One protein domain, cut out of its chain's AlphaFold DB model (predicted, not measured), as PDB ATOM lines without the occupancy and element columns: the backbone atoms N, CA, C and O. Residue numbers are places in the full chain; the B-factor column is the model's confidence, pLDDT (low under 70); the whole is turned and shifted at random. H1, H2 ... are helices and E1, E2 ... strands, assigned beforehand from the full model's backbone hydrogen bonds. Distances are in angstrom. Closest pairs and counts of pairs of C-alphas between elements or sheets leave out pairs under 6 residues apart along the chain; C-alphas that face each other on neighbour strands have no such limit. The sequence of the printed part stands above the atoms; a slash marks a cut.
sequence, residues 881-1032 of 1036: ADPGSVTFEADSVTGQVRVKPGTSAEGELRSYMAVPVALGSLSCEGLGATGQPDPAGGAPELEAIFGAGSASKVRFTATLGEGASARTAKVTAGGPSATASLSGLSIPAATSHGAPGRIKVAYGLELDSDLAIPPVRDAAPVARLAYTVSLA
ATOM      1  N   ALA A 881     170.018 121.942 118.459       56.75
ATOM      2  CA  ALA A 881     168.631 121.507 118.327       56.75
ATOM      3  C   ALA A 881     168.533 119.974 118.448       56.75
ATOM      4  O   ALA A 881     168.740 119.240 117.480       56.75
ATOM      5  N   ASP A 882     168.228 119.495 119.652       56.69
ATOM      6  CA  ASP A 882     168.154 118.065 119.982       56.69
ATOM      7  C   ASP A 882     166.732 117.528 119.753       56.69
ATOM      8  O   ASP A 882     165.928 117.502 120.683       56.69
ATOM      9  N   PRO A 883     166.367 117.243 118.487       59.66
ATOM     10  CA  PRO A 883     166.111 115.842 118.132       59.66
ATOM     11  C   PRO A 883     166.810 115.391 116.834       59.66
ATOM     12  O   PRO A 883     166.607 114.264 116.379       59.66
ATOM     13  N   GLY A 884     167.597 116.260 116.190       66.50
ATOM     14  CA  GLY A 884     168.206 115.974 114.889       66.50
ATOM     15  C   GLY A 884     167.170 115.805 113.765       66.50
ATOM     16  O   GLY A 884     166.377 116.706 113.491       66.50
ATOM     17  N   SER A 885     167.196 114.668 113.062       74.25
ATOM     18  CA  SER A 885     166.336 114.410 111.895       74.25
ATOM     19  C   SER A 885     164.949 113.875 112.277       74.25
ATOM     20  O   SER A 885     164.741 112.668 112.412       74.25
ATOM     21  N   VAL A 886     163.969 114.775 112.377       80.44
ATOM     22  CA  VAL A 886     162.551 114.423 112.571       80.44
ATOM     23  C   VAL A 886     161.970 113.817 111.286       80.44
ATOM     24  O   VAL A 886     162.098 114.407 110.215       80.44
ATOM     25  N   THR A 887     161.284 112.671 111.382       84.69
ATOM     26  CA  THR A 887     160.531 112.089 110.253       84.69
ATOM     27  C   THR A 887     159.035 112.085 110.554       84.69
ATOM     28  O   THR A 887     158.613 111.681 111.636       84.69
ATOM     29  N   PHE A 888     158.214 112.475 109.578       85.69
ATOM     30  CA  PHE A 888     156.754 112.423 109.666       85.69
ATOM     31  C   PHE A 888     156.181 111.357 108.726       85.69
ATOM     32  O   PHE A 888     156.693 111.138 107.629       85.69
ATOM     33  N   GLU A 889     155.095 110.715 109.146       85.81
ATOM     34  CA  GLU A 889     154.265 109.841 108.318       85.81
ATOM     35  C   GLU A 889     152.932 110.544 108.047       85.81
ATOM     36  O   GLU A 889     152.294 111.032 108.981       85.81
ATOM     37  N   ALA A 890     152.502 110.577 106.786       84.12
ATOM     38  CA  ALA A 890     151.210 111.120 106.377       84.12
ATOM     39  C   ALA A 890     150.351 110.008 105.757       84.12
ATOM     40  O   ALA A 890     150.781 109.329 104.823       84.12
ATOM     41  N   ASP A 891     149.145 109.810 106.282       84.69
ATOM     42  CA  ASP A 891     148.207 108.803 105.794       84.69
ATOM     43  C   ASP A 891     147.541 109.270 104.488       84.69
ATOM     44  O   ASP A 891     146.859 110.296 104.442       84.69
ATOM     45  N   SER A 892     147.721 108.500 103.411       81.31
ATOM     46  CA  SER A 892     147.297 108.882 102.057       81.31
ATOM     47  C   SER A 892     145.789 108.763 101.790       81.31
ATOM     48  O   SER A 892     145.359 108.970 100.657       81.31
ATOM     49  N   VAL A 893     144.980 108.389 102.788       80.00
ATOM     50  CA  VAL A 893     143.516 108.233 102.671       80.00
ATOM     51  C   VAL A 893     142.772 109.272 103.516       80.00
ATOM     52  O   VAL A 893     141.701 109.734 103.130       80.00
ATOM     53  N   THR A 894     143.339 109.648 104.661       81.81
ATOM     54  CA  THR A 894     142.744 110.558 105.653       81.81
ATOM     55  C   THR A 894     143.446 111.911 105.745       81.81
ATOM     56  O   THR A 894     142.895 112.831 106.346       81.81
ATOM     57  N   GLY A 895     144.658 112.043 105.192       77.88
ATOM     58  CA  GLY A 895     145.490 113.241 105.315       77.88
ATOM     59  C   GLY A 895     146.079 113.464 106.712       77.88
ATOM     60  O   GLY A 895     146.696 114.499 106.949       77.88
ATOM     61  N   GLN A 896     145.897 112.527 107.653       84.00
ATOM     62  CA  GLN A 896     146.439 112.667 109.004       84.00
ATOM     63  C   GLN A 896     147.960 112.517 109.007       84.00
ATOM     64  O   GLN A 896     148.499 111.544 108.481       84.00
ATOM     65  N   VAL A 897     148.640 113.464 109.653       86.62
ATOM     66  CA  VAL A 897     150.094 113.458 109.835       86.62
ATOM     67  C   VAL A 897     150.436 113.077 111.273       86.62
ATOM     68  O   VAL A 897     149.802 113.550 112.217       86.62
ATOM     69  N   ARG A 898     151.457 112.236 111.446       86.19
ATOM     70  CA  ARG A 898     152.029 111.849 112.743       86.19
ATOM     71  C   ARG A 898     153.555 111.802 112.680       86.19
ATOM     72  O   ARG A 898     154.136 111.743 111.602       86.19
ATOM     73  N   VAL A 899     154.208 111.777 113.837       84.69
ATOM     74  CA  VAL A 899     155.652 111.500 113.936       84.69
ATOM     75  C   VAL A 899     155.906 110.018 113.625       84.69
ATOM     76  O   VAL A 899     155.133 109.160 114.061       84.69
ATOM     77  N   LYS A 900     156.966 109.702 112.870       83.25
ATOM     78  CA  LYS A 900     157.344 108.316 112.544       83.25
ATOM     79  C   LYS A 900     157.805 107.594 113.820       83.25
ATOM     80  O   LYS A 900     158.698 108.115 114.497       83.25
ATOM     81  N   PRO A 901     157.256 106.412 114.162       79.88
ATOM     82  CA  PRO A 901     157.689 105.653 115.335       79.88
ATOM     83  C   PRO A 901     159.205 105.415 115.333       79.88
ATOM     84  O   PRO A 901     159.761 104.954 114.339       79.88
ATOM     85  N   GLY A 902     159.869 105.740 116.446       74.38
ATOM     86  CA  GLY A 902     161.334 105.715 116.557       74.38
ATOM     87  C   GLY A 902     162.033 107.049 116.256       74.38
ATOM     88  O   GLY A 902     163.243 107.129 116.425       74.38
ATOM     89  N   THR A 903     161.296 108.101 115.880       75.94
ATOM     90  CA  THR A 903     161.791 109.492 115.862       75.94
ATOM     91  C   THR A 903     161.033 110.347 116.877       75.94
ATOM     92  O   THR A 903     159.877 110.056 117.189       75.94
ATOM     93  N   SER A 904     161.677 111.394 117.402       78.81
ATOM     94  CA  SER A 904     161.018 112.435 118.203       78.81
ATOM     95  C   SER A 904     160.763 113.667 117.342       78.81
ATOM     96  O   SER A 904     161.579 113.993 116.484       78.81
ATOM     97  N   ALA A 905     159.661 114.369 117.604       81.44
ATOM     98  CA  ALA A 905     159.455 115.744 117.148       81.44
ATOM     99  C   ALA A 905     159.545 116.765 118.299       81.44
ATOM    100  O   ALA A 905     159.525 117.965 118.046       81.44
ATOM    101  N   GLU A 906     159.663 116.313 119.549       82.75
ATOM    102  CA  GLU A 906     159.984 117.160 120.700       82.75
ATOM    103  C   GLU A 906     161.498 117.216 120.911       82.75
ATOM    104  O   GLU A 906     162.193 116.216 120.706       82.75
ATOM    105  N   GLY A 907     161.984 118.377 121.342       82.62
ATOM    106  CA  GLY A 907     163.394 118.643 121.571       82.62
ATOM    107  C   GLY A 907     163.658 119.938 122.334       82.62
ATOM    108  O   GLY A 907     162.750 120.566 122.882       82.62
ATOM    109  N   GLU A 908     164.918 120.364 122.349       84.81
ATOM    110  CA  GLU A 908     165.366 121.606 122.990       84.81
ATOM    111  C   GLU A 908     166.320 122.380 122.079       84.81
ATOM    112  O   GLU A 908     167.141 121.769 121.396       84.81
ATOM    113  N   LEU A 909     166.264 123.715 122.136       84.62
ATOM    114  CA  LEU A 909     167.411 124.570 121.822       84.62
ATOM    115  C   LEU A 909     168.167 124.826 123.130       84.62
ATOM    116  O   LEU A 909     167.586 125.347 124.091       84.62
ATOM    117  N   ARG A 910     169.446 124.449 123.175       83.56
ATOM    118  CA  ARG A 910     170.326 124.630 124.345       83.56
ATOM    119  C   ARG A 910     171.311 125.770 124.101       83.56
ATOM    120  O   ARG A 910     171.794 125.902 122.989       83.56
ATOM    121  N   SER A 911     171.631 126.562 125.116       83.19
ATOM    122  CA  SER A 911     172.708 127.559 125.082       83.19
ATOM    123  C   SER A 911     173.577 127.409 126.320       83.19
ATOM    124  O   SER A 911     173.056 127.340 127.432       83.19
ATOM    125  N   TYR A 912     174.895 127.399 126.140       82.62
ATOM    126  CA  TYR A 912     175.849 127.377 127.249       82.62
ATOM    127  C   TYR A 912     176.246 128.787 127.715       82.62
ATOM    128  O   TYR A 912     176.858 128.911 128.774       82.62
ATOM    129  N   MET A 913     175.877 129.837 126.966       83.06
ATOM    130  CA  MET A 913     176.217 131.237 127.253       83.06
ATOM    131  C   MET A 913     175.744 131.684 128.642       83.06
ATOM    132  O   MET A 913     174.586 131.478 129.007       83.06
ATOM    133  N   ALA A 914     176.596 132.412 129.366       81.69
ATOM    134  CA  ALA A 914     176.265 133.039 130.654       81.69
ATOM    135  C   ALA A 914     175.310 134.255 130.545       81.69
ATOM    136  O   ALA A 914     174.999 134.902 131.541       81.69
ATOM    137  N   VAL A 915     174.817 134.562 129.339       84.62
ATOM    138  CA  VAL A 915     173.824 135.609 129.054       84.62
ATOM    139  C   VAL A 915     172.696 135.050 128.169       84.62
ATOM    140  O   VAL A 915     172.940 134.115 127.402       84.62
ATOM    141  N   PRO A 916     171.465 135.597 128.227       87.38
ATOM    142  CA  PRO A 916     170.364 135.114 127.395       87.38
ATOM    143  C   PRO A 916     170.619 135.326 125.896       87.38
ATOM    144  O   PRO A 916     171.013 136.411 125.462       87.38
ATOM    145  N   VAL A 917     170.321 134.306 125.090       85.62
ATOM    146  CA  VAL A 917     170.480 134.336 123.626       85.62
ATOM    147  C   VAL A 917     169.124 134.604 122.984       85.62
ATOM    148  O   VAL A 917     168.209 133.790 123.101       85.62
ATOM    149  N   ALA A 918     168.963 135.738 122.306       87.88
ATOM    150  CA  ALA A 918     167.722 136.094 121.628       87.88
ATOM    151  C   ALA A 918     167.532 135.293 120.330       87.88
ATOM    152  O   ALA A 918     168.483 135.026 119.593       87.88
ATOM    153  N   LEU A 919     166.281 134.938 120.030       87.19
ATOM    154  CA  LEU A 919     165.900 134.260 118.790       87.19
ATOM    155  C   LEU A 919     165.364 135.289 117.783       87.19
ATOM    156  O   LEU A 919     164.383 135.987 118.050       87.19
ATOM    157  N   GLY A 920     166.004 135.386 116.618       87.19
ATOM    158  CA  GLY A 920     165.642 136.338 115.565       87.19
ATOM    159  C   GLY A 920     164.513 135.814 114.679       87.19
ATOM    160  O   GLY A 920     163.414 136.378 114.638       87.19
ATOM    161  N   SER A 921     164.781 134.714 113.979       88.31
ATOM    162  CA  SER A 921     163.881 134.093 113.006       88.31
ATOM    163  C   SER A 921     164.111 132.586 112.866       88.31
ATOM    164  O   SER A 921     165.176 132.068 113.194       88.31
ATOM    165  N   LEU A 922     163.095 131.907 112.340       89.75
ATOM    166  CA  LEU A 922     163.153 130.552 111.803       89.75
ATOM    167  C   LEU A 922     163.032 130.644 110.280       89.75
ATOM    168  O   LEU A 922     162.051 131.218 109.804       89.75
ATOM    169  N   SER A 923     163.961 130.062 109.526       88.75
ATOM    170  CA  SER A 923     163.829 129.847 108.080       88.75
ATOM    171  C   SER A 923     163.701 128.361 107.730       88.75
ATOM    172  O   SER A 923     164.110 127.486 108.493       88.75
ATOM    173  N   CYS A 924     163.103 128.080 106.572       88.81
ATOM    174  CA  CYS A 924     162.931 126.753 105.992       88.81
ATOM    175  C   CYS A 924     163.505 126.728 104.573       88.81
ATOM    176  O   CYS A 924     162.952 127.313 103.641       88.81
ATOM    177  N   GLU A 925     164.631 126.045 104.426       87.69
ATOM    178  CA  GLU A 925     165.348 125.880 103.168       87.69
ATOM    179  C   GLU A 925     164.978 124.524 102.569       87.69
ATOM    180  O   GLU A 925     165.094 123.500 103.246       87.69
ATOM    181  N   GLY A 926     164.536 124.484 101.314       87.50
ATOM    182  CA  GLY A 926     164.336 123.212 100.626       87.50
ATOM    183  C   GLY A 926     165.672 122.567 100.254       87.50
ATOM    184  O   GLY A 926     166.643 123.256  99.938       87.50
ATOM    185  N   LEU A 927     165.728 121.238 100.319       87.00
ATOM    186  CA  LEU A 927     166.939 120.468 100.040       87.00
ATOM    187  C   LEU A 927     166.903 119.852  98.634       87.00
ATOM    188  O   LEU A 927     165.844 119.488  98.112       87.00
ATOM    189  N   GLY A 928     168.085 119.743  98.027       84.06
ATOM    190  CA  GLY A 928     168.327 118.982  96.802       84.06
ATOM    191  C   GLY A 928     168.820 117.560  97.066       84.06
ATOM    192  O   GLY A 928     169.148 117.203  98.196       84.06
ATOM    193  N   ALA A 929     168.953 116.763  96.000       80.69
ATOM    194  CA  ALA A 929     169.348 115.346  96.034       80.69
ATOM    195  C   ALA A 929     170.687 115.030  96.746       80.69
ATOM    196  O   ALA A 929     170.992 113.870  97.012       80.69
ATOM    197  N   THR A 930     171.504 116.043  97.047       81.06
ATOM    198  CA  THR A 930     172.753 115.943  97.823       81.06
ATOM    199  C   THR A 930     172.562 116.160  99.332       81.06
ATOM    200  O   THR A 930     173.543 116.154 100.075       81.06
ATOM    201  N   GLY A 931     171.332 116.401  99.799       79.38
ATOM    202  CA  GLY A 931     171.024 116.773 101.184       79.38
ATOM    203  C   GLY A 931     171.449 118.197 101.568       79.38
ATOM    204  O   GLY A 931     171.421 118.539 102.748       79.38
ATOM    205  N   GLN A 932     171.858 119.021 100.598       83.88
ATOM    206  CA  GLN A 932     172.223 120.429 100.795       83.88
ATOM    207  C   GLN A 932     171.084 121.368 100.364       83.88
ATOM    208  O   GLN A 932     170.280 120.972  99.513       83.88
ATOM    209  N   PRO A 933     171.008 122.599 100.916       85.62
ATOM    210  CA  PRO A 933     170.063 123.621 100.468       85.62
ATOM    211  C   PRO A 933     170.139 123.854  98.960       85.62
ATOM    212  O   PRO A 933     171.232 123.961  98.403       85.62
ATOM    213  N   ASP A 934     168.983 123.941  98.305       83.88
ATOM    214  CA  ASP A 934     168.896 124.261  96.881       83.88
ATOM    215  C   ASP A 934     169.397 125.700  96.618       83.88
ATOM    216  O   ASP A 934     168.790 126.650  97.123       83.88
ATOM    217  N   PRO A 935     170.450 125.911  95.800       75.81
ATOM    218  CA  PRO A 935     170.926 127.249  95.444       75.81
ATOM    219  C   PRO A 935     169.895 128.109  94.697       75.81
ATOM    220  O   PRO A 935     170.044 129.329  94.660       75.81
ATOM    221  N   ALA A 936     168.861 127.504  94.097       79.12
ATOM    222  CA  ALA A 936     167.740 128.227  93.496       79.12
ATOM    223  C   ALA A 936     166.648 128.622  94.515       79.12
ATOM    224  O   ALA A 936     165.708 129.333  94.155       79.12
ATOM    225  N   GLY A 937     166.757 128.180  95.774       73.44
ATOM    226  CA  GLY A 937     165.779 128.439  96.830       73.44
ATOM    227  C   GLY A 937     164.455 127.682  96.676       73.44
ATOM    228  O   GLY A 937     163.472 128.069  97.305       73.44
ATOM    229  N   GLY A 938     164.400 126.643  95.838       79.88
ATOM    230  CA  GLY A 938     163.264 125.733  95.731       79.88
ATOM    231  C   GLY A 938     163.302 124.621  96.784       79.88
ATOM    232  O   GLY A 938     164.058 124.673  97.752       79.88
ATOM    233  N   ALA A 939     162.471 123.596  96.588       86.00
ATOM    234  CA  ALA A 939     162.452 122.385  97.414       86.00
ATOM    235  C   ALA A 939     162.309 121.120  96.542       86.00
ATOM    236  O   ALA A 939     161.303 120.411  96.635       86.00
ATOM    237  N   PRO A 940     163.273 120.839  95.645       85.19
ATOM    238  CA  PRO A 940     163.110 119.833  94.598       85.19
ATOM    239  C   PRO A 940     162.898 118.408  95.128       85.19
ATOM    240  O   PRO A 940     162.121 117.677  94.521       85.19
ATOM    241  N   GLU A 941     163.479 118.010  96.267       87.00
ATOM    242  CA  GLU A 941     163.177 116.695  96.871       87.00
ATOM    243  C   GLU A 941     161.750 116.618  97.439       87.00
ATOM    244  O   GLU A 941     161.096 115.576  97.368       87.00
ATOM    245  N   LEU A 942     161.222 117.735  97.950       86.81
ATOM    246  CA  LEU A 942     159.853 117.817  98.458       86.81
ATOM    247  C   LEU A 942     158.828 117.734  97.314       86.81
ATOM    248  O   LEU A 942     157.842 117.000  97.409       86.81
ATOM    249  N   GLU A 943     159.098 118.425  96.203       86.88
ATOM    250  CA  GLU A 943     158.291 118.340  94.978       86.88
ATOM    251  C   GLU A 943     158.466 117.003  94.247       86.88
ATOM    252  O   GLU A 943     157.530 116.507  93.621       86.88
ATOM    253  N   ALA A 944     159.623 116.346  94.375       85.12
ATOM    254  CA  ALA A 944     159.810 114.994  93.862       85.12
ATOM    255  C   ALA A 944     158.898 113.975  94.565       85.12
ATOM    256  O   ALA A 944     158.576 112.955  93.953       85.12
ATOM    257  N   ILE A 945     158.479 114.228  95.813       84.00
ATOM    258  CA  ILE A 945     157.545 113.385  96.577       84.00
ATOM    259  C   ILE A 945     156.089 113.756  96.277       84.00
ATOM    260  O   ILE A 945     155.323 112.881  95.879       84.00
ATOM    261  N   PHE A 946     155.702 115.023  96.456       83.88
ATOM    262  CA  PHE A 946     154.295 115.454  96.407       83.88
ATOM    263  C   PHE A 946     153.850 116.064  95.057       83.88
ATOM    264  O   PHE A 946     152.671 116.375  94.883       83.88
ATOM    265  N   GLY A 947     154.756 116.197  94.082       84.81
ATOM    266  CA  GLY A 947     154.500 116.737  92.742       84.81
ATOM    267  C   GLY A 947     154.981 118.183  92.550       84.81
ATOM    268  O   GLY A 947     155.177 118.930  93.502       84.81
ATOM    269  N   ALA A 948     155.160 118.607  91.296       84.69
ATOM    270  CA  ALA A 948     155.622 119.965  90.991       84.69
ATOM    271  C   ALA A 948     154.649 121.045  91.515       84.69
ATOM    272  O   ALA A 948     153.435 120.942  91.327       84.69
ATOM    273  N   GLY A 949     155.184 122.089  92.150       82.44
ATOM    274  CA  GLY A 949     154.442 123.151  92.838       82.44
ATOM    275  C   GLY A 949     153.953 122.806  94.255       82.44
ATOM    276  O   GLY A 949     153.372 123.669  94.925       82.44
ATOM    277  N   SER A 950     154.154 121.573  94.738       85.00
ATOM    278  CA  SER A 950     153.631 121.121  96.034       85.00
ATOM    279  C   SER A 950     154.282 121.788  97.240       85.00
ATOM    280  O   SER A 950     153.674 121.804  98.307       85.00
ATOM    281  N   ALA A 951     155.509 122.309  97.116       83.88
ATOM    282  CA  ALA A 951     156.280 122.796  98.261       83.88
ATOM    283  C   ALA A 951     155.571 123.941  99.010       83.88
ATOM    284  O   ALA A 951     155.610 124.015 100.236       83.88
ATOM    285  N   SER A 952     154.813 124.757  98.272       84.44
ATOM    286  CA  SER A 952     153.955 125.823  98.809       84.44
ATOM    287  C   SER A 952     152.820 125.339  99.730       84.44
ATOM    288  O   SER A 952     152.349 126.109 100.567       84.44
ATOM    289  N   LYS A 953     152.404 124.070  99.600       87.31
ATOM    290  CA  LYS A 953     151.306 123.422 100.346       87.31
ATOM    291  C   LYS A 953     151.772 122.584 101.540       87.31
ATOM    292  O   LYS A 953     150.955 121.952 102.213       87.31
ATOM    293  N   VAL A 954     153.083 122.536 101.772       88.38
ATOM    294  CA  VAL A 954     153.714 121.776 102.853       88.38
ATOM    295  C   VAL A 954     154.354 122.758 103.825       88.38
ATOM    296  O   VAL A 954     155.274 123.502 103.477       88.38
ATOM    297  N   ARG A 955     153.858 122.770 105.060       90.75
ATOM    298  CA  ARG A 955     154.207 123.775 106.062       90.75
ATOM    299  C   ARG A 955     154.802 123.112 107.292       90.75
ATOM    300  O   ARG A 955     154.119 122.422 108.044       90.75
ATOM    301  N   PHE A 956     156.080 123.366 107.512       90.25
ATOM    302  CA  PHE A 956     156.789 122.957 108.712       90.25
ATOM    303  C   PHE A 956     156.445 123.931 109.841       90.25
ATOM    304  O   PHE A 956     156.345 125.146 109.634       90.25
ATOM    305  N   THR A 957     156.236 123.401 111.040       89.56
ATOM    306  CA  THR A 957     155.925 124.192 112.229       89.56
ATOM    307  C   THR A 957     156.937 123.905 113.330       89.56
ATOM    308  O   THR A 957     157.484 122.806 113.421       89.56
ATOM    309  N   ALA A 958     157.205 124.910 114.159       89.38
ATOM    310  CA  ALA A 958     158.013 124.770 115.362       89.38
ATOM    311  C   ALA A 958     157.366 125.593 116.474       89.38
ATOM    312  O   ALA A 958     157.223 126.809 116.346       89.38
ATOM    313  N   THR A 959     156.954 124.937 117.553       90.56
ATOM    314  CA  THR A 959     156.384 125.581 118.740       90.56
ATOM    315  C   THR A 959     157.455 125.680 119.808       90.56
ATOM    316  O   THR A 959     157.920 124.651 120.283       90.56
ATOM    317  N   LEU A 960     157.871 126.901 120.145       89.44
ATOM    318  CA  LEU A 960     158.936 127.169 121.110       89.44
ATOM    319  C   LEU A 960     158.356 127.634 122.450       89.44
ATOM    320  O   LEU A 960     157.465 128.487 122.469       89.44
ATOM    321  N   GLY A 961     158.906 127.125 123.552       85.75
ATOM    322  CA  GLY A 961     158.441 127.398 124.916       85.75
ATOM    323  C   GLY A 961     157.278 126.502 125.359       85.75
ATOM    324  O   GLY A 961     156.851 125.608 124.634       85.75
ATOM    325  N   GLU A 962     156.765 126.740 126.569       81.75
ATOM    326  CA  GLU A 962     155.707 125.927 127.189       81.75
ATOM    327  C   GLU A 962     154.500 126.765 127.644       81.75
ATOM    328  O   GLU A 962     154.596 127.971 127.895       81.75
ATOM    329  N   GLY A 963     153.347 126.104 127.780       79.44
ATOM    330  CA  GLY A 963     152.117 126.703 128.296       79.44
ATOM    331  C   GLY A 963     151.591 127.869 127.449       79.44
ATOM    332  O   GLY A 963     151.749 127.903 126.232       79.44
ATOM    333  N   ALA A 964     150.957 128.843 128.106       72.12
ATOM    334  CA  ALA A 964     150.341 130.001 127.447       72.12
ATOM    335  C   ALA A 964     151.345 130.994 126.818       72.12
ATOM    336  O   ALA A 964     150.930 131.889 126.086       72.12
ATOM    337  N   SER A 965     152.645 130.837 127.091       76.69
ATOM    338  CA  SER A 965     153.721 131.662 126.521       76.69
ATOM    339  C   SER A 965     154.365 131.041 125.276       76.69
ATOM    340  O   SER A 965     155.205 131.684 124.646       76.69
ATOM    341  N   ALA A 966     153.998 129.805 124.920       84.75
ATOM    342  CA  ALA A 966     154.548 129.116 123.761       84.75
ATOM    343  C   ALA A 966     154.159 129.809 122.442       84.75
ATOM    344  O   ALA A 966     153.034 130.287 122.278       84.75
ATOM    345  N   ARG A 967     155.079 129.842 121.472       88.31
ATOM    346  CA  ARG A 967     154.854 130.450 120.148       88.31
ATOM    347  C   ARG A 967     155.126 129.459 119.025       88.31
ATOM    348  O   ARG A 967     156.241 128.961 118.899       88.31
ATOM    349  N   THR A 968     154.131 129.234 118.170       90.88
ATOM    350  CA  THR A 968     154.259 128.404 116.964       90.88
ATOM    351  C   THR A 968     154.675 129.243 115.758       90.88
ATOM    352  O   THR A 968     153.864 129.971 115.184       90.88
ATOM    353  N   ALA A 969     155.930 129.103 115.339       90.50
ATOM    354  CA  ALA A 969     156.397 129.547 114.034       90.50
ATOM    355  C   ALA A 969     155.927 128.577 112.935       90.50
ATOM    356  O   ALA A 969     155.778 127.373 113.171       90.50
ATOM    357  N   LYS A 970     155.677 129.106 111.733       91.69
ATOM    358  CA  LYS A 970     155.123 128.372 110.590       91.69
ATOM    359  C   LYS A 970     155.804 128.811 109.295       91.69
ATOM    360  O   LYS A 970     155.784 130.000 108.990       91.69
ATOM    361  N   VAL A 971     156.388 127.869 108.555       90.50
ATOM    362  CA  VAL A 971     157.257 128.141 107.395       90.50
ATOM    363  C   VAL A 971     157.103 127.085 106.293       90.50
ATOM    364  O   VAL A 971     156.848 125.915 106.571       90.50
ATOM    365  N   THR A 972     157.261 127.486 105.032       88.44
ATOM    366  CA  THR A 972     157.167 126.613 103.840       88.44
ATOM    367  C   THR A 972     158.515 126.527 103.132       88.44
ATOM    368  O   THR A 972     159.167 127.556 102.970       88.44
ATOM    369  N   ALA A 973     158.922 125.351 102.653       79.06
ATOM    370  CA  ALA A 973     160.188 125.221 101.933       79.06
ATOM    371  C   ALA A 973     160.107 125.912 100.556       79.06
ATOM    372  O   ALA A 973     159.330 125.496  99.702       79.06
ATOM    373  N   GLY A 974     160.905 126.965 100.353       66.19
ATOM    374  CA  GLY A 974     161.008 127.698  99.086       66.19
ATOM    375  C   GLY A 974     159.813 128.604  98.751       66.19
ATOM    376  O   GLY A 974     158.861 128.203  98.085       66.19
ATOM    377  N   GLY A 975     159.870 129.869  99.179       65.19
ATOM    378  CA  GLY A 975     158.860 130.881  98.850       65.19
ATOM    379  C   GLY A 975     158.882 132.100  99.782       65.19
ATOM    380  O   GLY A 975     159.699 132.163 100.699       65.19
ATOM    381  N   PRO A 976     157.963 133.071  99.613       58.19
ATOM    382  CA  PRO A 976     157.889 134.262 100.471       58.19
ATOM    383  C   PRO A 976     157.501 133.955 101.930       58.19
ATOM    384  O   PRO A 976     157.671 134.806 102.796       58.19
ATOM    385  N   SER A 977     157.008 132.744 102.213       68.56
ATOM    386  CA  SER A 977     156.720 132.236 103.564       68.56
ATOM    387  C   SER A 977     157.791 131.264 104.083       68.56
ATOM    388  O   SER A 977     157.535 130.494 105.008       68.56
ATOM    389  N   ALA A 978     159.000 131.298 103.515       78.19
ATOM    390  CA  ALA A 978     160.131 130.503 103.992       78.19
ATOM    391  C   ALA A 978     160.697 130.965 105.343       78.19
ATOM    392  O   ALA A 978     161.426 130.199 105.959       78.19
ATOM    393  N   THR A 979     160.351 132.162 105.835       85.31
ATOM    394  CA  THR A 979     160.883 132.710 107.096       85.31
ATOM    395  C   THR A 979     159.774 133.240 108.003       85.31
ATOM    396  O   THR A 979     158.881 133.955 107.551       85.31
ATOM    397  N   ALA A 980     159.866 132.947 109.302       89.62
ATOM    398  CA  ALA A 980     159.008 133.469 110.363       89.62
ATOM    399  C   ALA A 980     159.846 134.162 111.454       89.62
ATOM    400  O   ALA A 980     160.943 133.716 111.783       89.62
ATOM    401  N   SER A 981     159.332 135.248 112.039       88.81
ATOM    402  CA  SER A 981     159.982 135.931 113.170       88.81
ATOM    403  C   SER A 981     159.818 135.135 114.471       88.81
ATOM    404  O   SER A 981     158.743 134.605 114.753       88.81
ATOM    405  N   LEU A 982     160.881 135.098 115.281       88.00
ATOM    406  CA  LEU A 982     160.887 134.582 116.655       88.00
ATOM    407  C   LEU A 982     161.055 135.707 117.698       88.00
ATOM    408  O   LEU A 982     161.129 135.440 118.896       88.00
ATOM    409  N   SER A 983     161.088 136.965 117.250       85.75
ATOM    410  CA  SER A 983     161.559 138.120 118.020       85.75
ATOM    411  C   SER A 983     160.805 138.313 119.343       85.75
ATOM    412  O   SER A 983     159.571 138.324 119.393       85.75
ATOM    413  N   GLY A 984     161.555 138.472 120.435       82.94
ATOM    414  CA  GLY A 984     161.016 138.498 121.800       82.94
ATOM    415  C   GLY A 984     160.904 137.118 122.464       82.94
ATOM    416  O   GLY A 984     160.307 137.018 123.531       82.94
ATOM    417  N   LEU A 985     161.466 136.070 121.853       87.69
ATOM    418  CA  LEU A 985     161.887 134.851 122.544       87.69
ATOM    419  C   LEU A 985     163.399 134.894 122.801       87.69
ATOM    420  O   LEU A 985     164.158 135.448 122.001       87.69
ATOM    421  N   SER A 986     163.839 134.241 123.872       88.12
ATOM    422  CA  SER A 986     165.249 133.968 124.141       88.12
ATOM    423  C   SER A 986     165.434 132.588 124.768       88.12
ATOM    424  O   SER A 986     164.541 132.058 125.431       88.12
ATOM    425  N   ILE A 987     166.615 132.012 124.557       87.44
ATOM    426  CA  ILE A 987     167.150 130.949 125.403       87.44
ATOM    427  C   ILE A 987     167.661 131.635 126.686       87.44
ATOM    428  O   ILE A 987     168.372 132.641 126.567       87.44
ATOM    429  N   PRO A 988     167.318 131.152 127.894       88.06
ATOM    430  CA  PRO A 988     167.875 131.676 129.142       88.06
ATOM    431  C   PRO A 988     169.410 131.622 129.178       88.06
ATOM    432  O   PRO A 988     170.026 130.865 128.427       88.06
ATOM    433  N   ALA A 989     170.017 132.384 130.086       86.44
ATOM    434  CA  ALA A 989     171.420 132.192 130.438       86.44
ATOM    435  C   ALA A 989     171.633 130.804 131.073       86.44
ATOM    436  O   ALA A 989     170.773 130.312 131.809       86.44
ATOM    437  N   ALA A 990     172.787 130.198 130.812       84.88
ATOM    438  CA  ALA A 990     173.287 129.055 131.560       84.88
ATOM    439  C   ALA A 990     173.862 129.503 132.911       84.88
ATOM    440  O   ALA A 990     174.455 130.577 133.008       84.88
ATOM    441  N   THR A 991     173.739 128.661 133.938       81.25
ATOM    442  CA  THR A 991     174.366 128.901 135.253       81.25
ATOM    443  C   THR A 991     175.685 128.151 135.430       81.25
ATOM    444  O   THR A 991     176.490 128.515 136.279       81.25
ATOM    445  N   SER A 992     175.922 127.107 134.633       81.62
ATOM    446  CA  SER A 992     177.208 126.414 134.510       81.62
ATOM    447  C   SER A 992     177.230 125.566 133.235       81.62
ATOM    448  O   SER A 992     176.191 125.353 132.607       81.62
ATOM    449  N   HIS A 993     178.385 124.993 132.886       78.69
ATOM    450  CA  HIS A 993     178.504 124.080 131.743       78.69
ATOM    451  C   HIS A 993     177.609 122.826 131.883       78.69
ATOM    452  O   HIS A 993     177.108 122.293 130.895       78.69
ATOM    453  N   GLY A 994     177.358 122.365 133.116       81.50
ATOM    454  CA  GLY A 994     176.414 121.274 133.397       81.50
ATOM    455  C   GLY A 994     174.938 121.696 133.346       81.50
ATOM    456  O   GLY A 994     174.057 120.845 133.230       81.50
ATOM    457  N   ALA A 995     174.663 123.002 133.400       85.56
ATOM    458  CA  ALA A 995     173.330 123.596 133.428       85.56
ATOM    459  C   ALA A 995     173.156 124.655 132.314       85.56
ATOM    460  O   ALA A 995     172.978 125.842 132.616       85.56
ATOM    461  N   PRO A 996     173.187 124.248 131.024       85.38
ATOM    462  CA  PRO A 996     172.876 125.141 129.915       85.38
ATOM    463  C   PRO A 996     171.449 125.681 130.021       85.38
ATOM    464  O   PRO A 996     170.528 124.961 130.428       85.38
ATOM    465  N   GLY A 997     171.259 126.922 129.576       86.12
ATOM    466  CA  GLY A 997     169.944 127.501 129.345       86.12
ATOM    467  C   GLY A 997     169.210 126.736 128.243       86.12
ATOM    468  O   GLY A 997     169.817 126.281 127.270       86.12
ATOM    469  N   ARG A 998     167.899 126.546 128.403       87.50
ATOM    470  CA  ARG A 998     167.080 125.690 127.530       87.50
ATOM    471  C   ARG A 998     165.767 126.369 127.181       87.50
ATOM    472  O   ARG A 998     165.131 126.977 128.039       87.50
ATOM    473  N   ILE A 999     165.327 126.193 125.940       88.19
ATOM    474  CA  ILE A 999     163.937 126.410 125.532       88.19
ATOM    475  C   ILE A 999     163.471 125.183 124.745       88.19
ATOM    476  O   ILE A 999     164.125 124.759 123.791       88.19
ATOM    477  N   LYS A1000     162.354 124.580 125.165       87.25
ATOM    478  CA  LYS A1000     161.781 123.424 124.464       87.25
ATOM    479  C   LYS A1000     161.250 123.836 123.095       87.25
ATOM    480  O   LYS A1000     160.760 124.954 122.927       87.25
ATOM    481  N   VAL A1001     161.318 122.913 122.144       87.50
ATOM    482  CA  VAL A1001     160.765 123.051 120.799       87.50
ATOM    483  C   VAL A1001     160.008 121.782 120.407       87.50
ATOM    484  O   VAL A1001     160.503 120.675 120.585       87.50
ATOM    485  N   ALA A1002     158.802 121.945 119.867       87.81
ATOM    486  CA  ALA A1002     158.007 120.863 119.291       87.81
ATOM    487  C   ALA A1002     157.783 121.124 117.796       87.81
ATOM    488  O   ALA A1002     157.165 122.123 117.414       87.81
ATOM    489  N   TYR A1003     158.306 120.234 116.957       87.75
ATOM    490  CA  TYR A1003     158.205 120.285 115.504       87.75
ATOM    491  C   TYR A1003     156.909 119.649 114.999       87.75
ATOM    492  O   TYR A1003     156.383 118.701 115.579       87.75
ATOM    493  N   GLY A1004     156.409 120.141 113.869       87.81
ATOM    494  CA  GLY A1004     155.223 119.602 113.216       87.81
ATOM    495  C   GLY A1004     155.233 119.805 111.706       87.81
ATOM    496  O   GLY A1004     156.053 120.541 111.153       87.81
ATOM    497  N   LEU A1005     154.293 119.137 111.044       88.81
ATOM    498  CA  LEU A1005     154.105 119.179 109.602       88.81
ATOM    499  C   LEU A1005     152.608 119.310 109.300       88.81
ATOM    500  O   LEU A1005     151.822 118.411 109.593       88.81
ATOM    501  N   GLU A1006     152.223 120.446 108.730       89.31
ATOM    502  CA  GLU A1006     150.879 120.724 108.227       89.31
ATOM    503  C   GLU A1006     150.865 120.559 106.703       89.31
ATOM    504  O   GLU A1006     151.741 121.074 106.005       89.31
ATOM    505  N   LEU A1007     149.850 119.863 106.192       89.19
ATOM    506  CA  LEU A1007     149.584 119.702 104.764       89.19
ATOM    507  C   LEU A1007     148.250 120.383 104.444       89.19
ATOM    508  O   LEU A1007     147.284 120.214 105.193       89.19
ATOM    509  N   ASP A1008     148.178 121.141 103.351       88.12
ATOM    510  CA  ASP A1008     146.899 121.698 102.900       88.12
ATOM    511  C   ASP A1008     145.968 120.574 102.394       88.12
ATOM    512  O   ASP A1008     146.407 119.584 101.806       88.12
ATOM    513  N   SER A1009     144.657 120.708 102.622       83.06
ATOM    514  CA  SER A1009     143.677 119.617 102.460       83.06
ATOM    515  C   SER A1009     143.365 119.205 101.013       83.06
ATOM    516  O   SER A1009     142.597 118.266 100.802       83.06
ATOM    517  N   ASP A1010     143.950 119.879 100.021       84.69
ATOM    518  CA  ASP A1010     143.893 119.520  98.600       84.69
ATOM    519  C   ASP A1010     145.245 118.999  98.057       84.69
ATOM    520  O   ASP A1010     145.425 118.866  96.842       84.69
ATOM    521  N   LEU A1011     146.209 118.705  98.938       85.31
ATOM    522  CA  LEU A1011     147.485 118.092  98.578       85.31
ATOM    523  C   LEU A1011     147.328 116.583  98.327       85.31
ATOM    524  O   LEU A1011     146.876 115.832  99.189       85.31
ATOM    525  N   ALA A1012     147.753 116.120  97.150       81.69
ATOM    526  CA  ALA A1012     147.748 114.701  96.811       81.69
ATOM    527  C   ALA A1012     148.932 113.972  97.475       81.69
ATOM    528  O   ALA A1012     150.088 114.185  97.113       81.69
ATOM    529  N   ILE A1013     148.643 113.085  98.429       82.44
ATOM    530  CA  ILE A1013     149.649 112.266  99.120       82.44
ATOM    531  C   ILE A1013     149.826 110.938  98.354       82.44
ATOM    532  O   ILE A1013     148.847 110.205  98.189       82.44
ATOM    533  N   PRO A1014     151.037 110.591  97.874       77.94
ATOM    534  CA  PRO A1014     151.266 109.352  97.134       77.94
ATOM    535  C   PRO A1014     151.242 108.106  98.046       77.94
ATOM    536  O   PRO A1014     151.593 108.193  99.225       77.94
ATOM    537  N   PRO A1015     150.896 106.916  97.515       70.06
ATOM    538  CA  PRO A1015     150.884 105.674  98.283       70.06
ATOM    539  C   PRO A1015     152.308 105.140  98.530       70.06
ATOM    540  O   PRO A1015     152.805 104.307  97.778       70.06
ATOM    541  N   VAL A1016     152.910 105.594  99.634       62.72
ATOM    542  CA  VAL A1016     154.201 105.162 100.212       62.72
ATOM    543  C   VAL A1016     155.442 105.477  99.366       62.72
ATOM    544  O   VAL A1016     155.711 104.872  98.330       62.72
ATOM    545  N   ARG A1017     156.278 106.377  99.894       68.00
ATOM    546  CA  ARG A1017     157.650 106.636  99.443       68.00
ATOM    547  C   ARG A1017     158.457 107.159 100.630       68.00
ATOM    548  O   ARG A1017     158.083 108.183 101.194       68.00
ATOM    549  N   ASP A1018     159.535 106.474 101.012       68.69
ATOM    550  CA  ASP A1018     160.481 107.035 101.983       68.69
ATOM    551  C   ASP A1018     161.183 108.258 101.370       68.69
ATOM    552  O   ASP A1018     161.519 108.280 100.182       68.69
ATOM    553  N   ALA A1019     161.370 109.286 102.194       66.88
ATOM    554  CA  ALA A1019     161.957 110.557 101.803       66.88
ATOM    555  C   ALA A1019     163.445 110.611 102.175       66.88
ATOM    556  O   ALA A1019     163.834 110.204 103.271       66.88
ATOM    557  N   ALA A1020     164.264 111.189 101.294       73.69
ATOM    558  CA  ALA A1020     165.514 111.819 101.713       73.69
ATOM    559  C   ALA A1020     165.195 113.076 102.561       73.69
ATOM    560  O   ALA A1020     164.040 113.514 102.582       73.69
ATOM    561  N   PRO A1021     166.170 113.697 103.249       82.69
ATOM    562  CA  PRO A1021     165.957 115.000 103.879       82.69
ATOM    563  C   PRO A1021     165.433 116.023 102.857       82.69
ATOM    564  O   PRO A1021     166.116 116.340 101.889       82.69
ATOM    565  N   VAL A1022     164.209 116.522 103.067       85.38
ATOM    566  CA  VAL A1022     163.481 117.400 102.121       85.38
ATOM    567  C   VAL A1022     163.636 118.893 102.402       85.38
ATOM    568  O   VAL A1022     163.493 119.713 101.495       85.38
ATOM    569  N   ALA A1023     163.888 119.252 103.659       87.06
ATOM    570  CA  ALA A1023     163.988 120.628 104.121       87.06
ATOM    571  C   ALA A1023     164.930 120.725 105.330       87.06
ATOM    572  O   ALA A1023     165.007 119.794 106.136       87.06
ATOM    573  N   ARG A1024     165.611 121.865 105.474       86.12
ATOM    574  CA  ARG A1024     166.387 122.246 106.658       86.12
ATOM    575  C   ARG A1024     165.708 123.430 107.335       86.12
ATOM    576  O   ARG A1024     165.472 124.459 106.707       86.12
ATOM    577  N   LEU A1025     165.420 123.283 108.626       86.12
ATOM    578  CA  LEU A1025     165.044 124.402 109.484       86.12
ATOM    579  C   LEU A1025     166.316 125.046 110.041       86.12
ATOM    580  O   LEU A1025     167.158 124.349 110.606       86.12
ATOM    581  N   ALA A1026     166.452 126.359 109.881       84.25
ATOM    582  CA  ALA A1026     167.583 127.130 110.386       84.25
ATOM    583  C   ALA A1026     167.094 128.259 111.301       84.25
ATOM    584  O   ALA A1026     166.101 128.929 111.016       84.25
ATOM    585  N   TYR A1027     167.796 128.466 112.413       85.00
ATOM    586  CA  TYR A1027     167.491 129.508 113.391       85.00
ATOM    587  C   TYR A1027     168.522 130.625 113.276       85.00
ATOM    588  O   TYR A1027     169.722 130.359 113.324       85.00
ATOM    589  N   THR A1028     168.071 131.875 113.179       85.12
ATOM    590  CA  THR A1028     168.950 133.017 113.453       85.12
ATOM    591  C   THR A1028     168.888 133.340 114.940       85.12
ATOM    592  O   THR A1028     167.807 133.438 115.532       85.12
ATOM    593  N   VAL A1029     170.058 133.494 115.549       83.94
ATOM    594  CA  VAL A1029     170.216 133.841 116.962       83.94
ATOM    595  C   VAL A1029     171.128 135.049 117.087       83.94
ATOM    596  O   VAL A1029     171.995 135.275 116.243       83.94
ATOM    597  N   SER A1030     170.936 135.829 118.142       80.81
ATOM    598  CA  SER A1030     171.810 136.946 118.480       80.81
ATOM    599  C   SER A1030     171.950 137.041 119.989       80.81
ATOM    600  O   SER A1030     170.970 136.886 120.719       80.81
ATOM    601  N   LEU A1031     173.139 137.380 120.474       75.50
ATOM    602  CA  LEU A1031     173.243 137.942 121.816       75.50
ATOM    603  C   LEU A1031     172.423 139.239 121.854       75.50
ATOM    604  O   LEU A1031     172.322 139.945 120.844       75.50
ATOM    605  N   ALA A1032     171.811 139.550 122.996       62.22
ATOM    606  CA  ALA A1032     171.352 140.916 123.213       62.22
ATOM    607  C   ALA A1032     172.572 141.840 123.072       62.22
ATOM    608  O   ALA A1032     173.646 141.500 123.571       62.22
TER     609      ALA A1032
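Overview. This is residues 881 to 1032 of the 1036 residues of an uncharacterized protein of bacterium D16-63 (UniProt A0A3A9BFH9). The domain is a sandwich of two strongly twisted sheets face to face, four strands (E3, E8, E5, E6) over three (E7, E4, E9), with the strands of one sheet nearly in line with those of the other. Two short helices, H1 and H2, sit together at one end of the sandwich, where E4 ends and E5 begins, and the small separate hairpin of E1 and E2 lies beside E8 toward that same end. The printed part has 152 residues, with nine named strands and two named helices in the order E1 E2 E3 E4 H1 H2 E5 E6 E7 E8 E9; the sheets run E3 - E8 - E5 - E6, E7 - E4 - E9 and E1 - E2, all antiparallel. The class is mostly strand, although under half of the printed residues are in named elements. The whole is compact, with a radius of gyration of the C-alphas of 16.3 A, and only just elongated, with spans of 49 by 33 by 29 A.

Along the chain. The printed part begins at Ala 881, and residues 881 to 882 form a short antiparallel pairing with residues 908 to 909. E1, residues 888 to 890, begins at C-alpha 888 at (156.754, 112.423, 109.666). E2 is residues 897 to 899, and E3, residues 906 to 911, is 17.0 A long from first to last C-alpha. E4, residues 917 to 926, spans 26.3 A and bends by 55 degrees at residue 920. H1, residues 940 to 946, spans 10.0 A, and H2 is residues 950 to 953. E5, residues 954 to 960, spans 19.7 A from C-alpha 954 at (153.714, 121.776, 102.853), and E6, residues 967 to 972, spans 16.9 A. E7, residues 979 to 987, spans 19.4 A and bends by 83 degrees at residue 984. E8, residues 997 to 1007, is the longest strand, at 32.9 A. E9, residues 1023 to 1031, spans 26.4 A and ends at C-alpha 1031 at (173.243, 137.942, 121.816).

Arrangement. In the larger sheet E3 and E6 are the edge strands. E3 and E8 are antiparallel at 142 degrees, with N 907 and O 1001 2.8 A apart, within hydrogen-bond range. E8 and E5 are antiparallel at 157 degrees, with N 957 and O 1004 at 2.9 A. E5 and E6 form a hairpin, with N 958 and O 969 at 3.0 A. In the other sheet E4 is the inner strand, antiparallel to both of its neighbours: N 922 and O 980 of E7 are within hydrogen-bond range at 2.9 A, and N 923 and O 1026 of E9 are within hydrogen-bond range at 2.8 A. The parts of the two sheets that face each other are 9.0 A centre to centre, with best planes 7 degrees apart. Between the sheets, the closest C-alphas of E6 and E7 are those of Val 971 and Thr 979, 5.8 A apart. E5 and E9 are near each other. H2 only grazes the larger sheet with residues 950 to 953, and H1 only grazes the other with residues 940 to 943. H1 and H2 touch only at the corner by their link, closest at the C-alphas of Glu 943 and Ser 950, 5.5 A. Each O i to N i+4 pair in H1 is within hydrogen-bond range; H2 is too short for such a pair. The hairpin of E1 and E2 has N 889 and O 898 at 2.8 A, and the closest C-alphas of E2 and E8, Val 897 and Leu 1005, are 7.0 A apart.

Size, cuts and confidence. The two farthest C-alphas, those of Val 893 and Ser 992, are 49.8 A apart. The printed part has no cut. The links E4 to H1, with 13 residues, and E8 to E9, with 15 residues, are long. The mean pLDDT of the printed part is 82.6; residues 881 to 884, 974 to 977, 1016 to 1019 and 1032 are under 70.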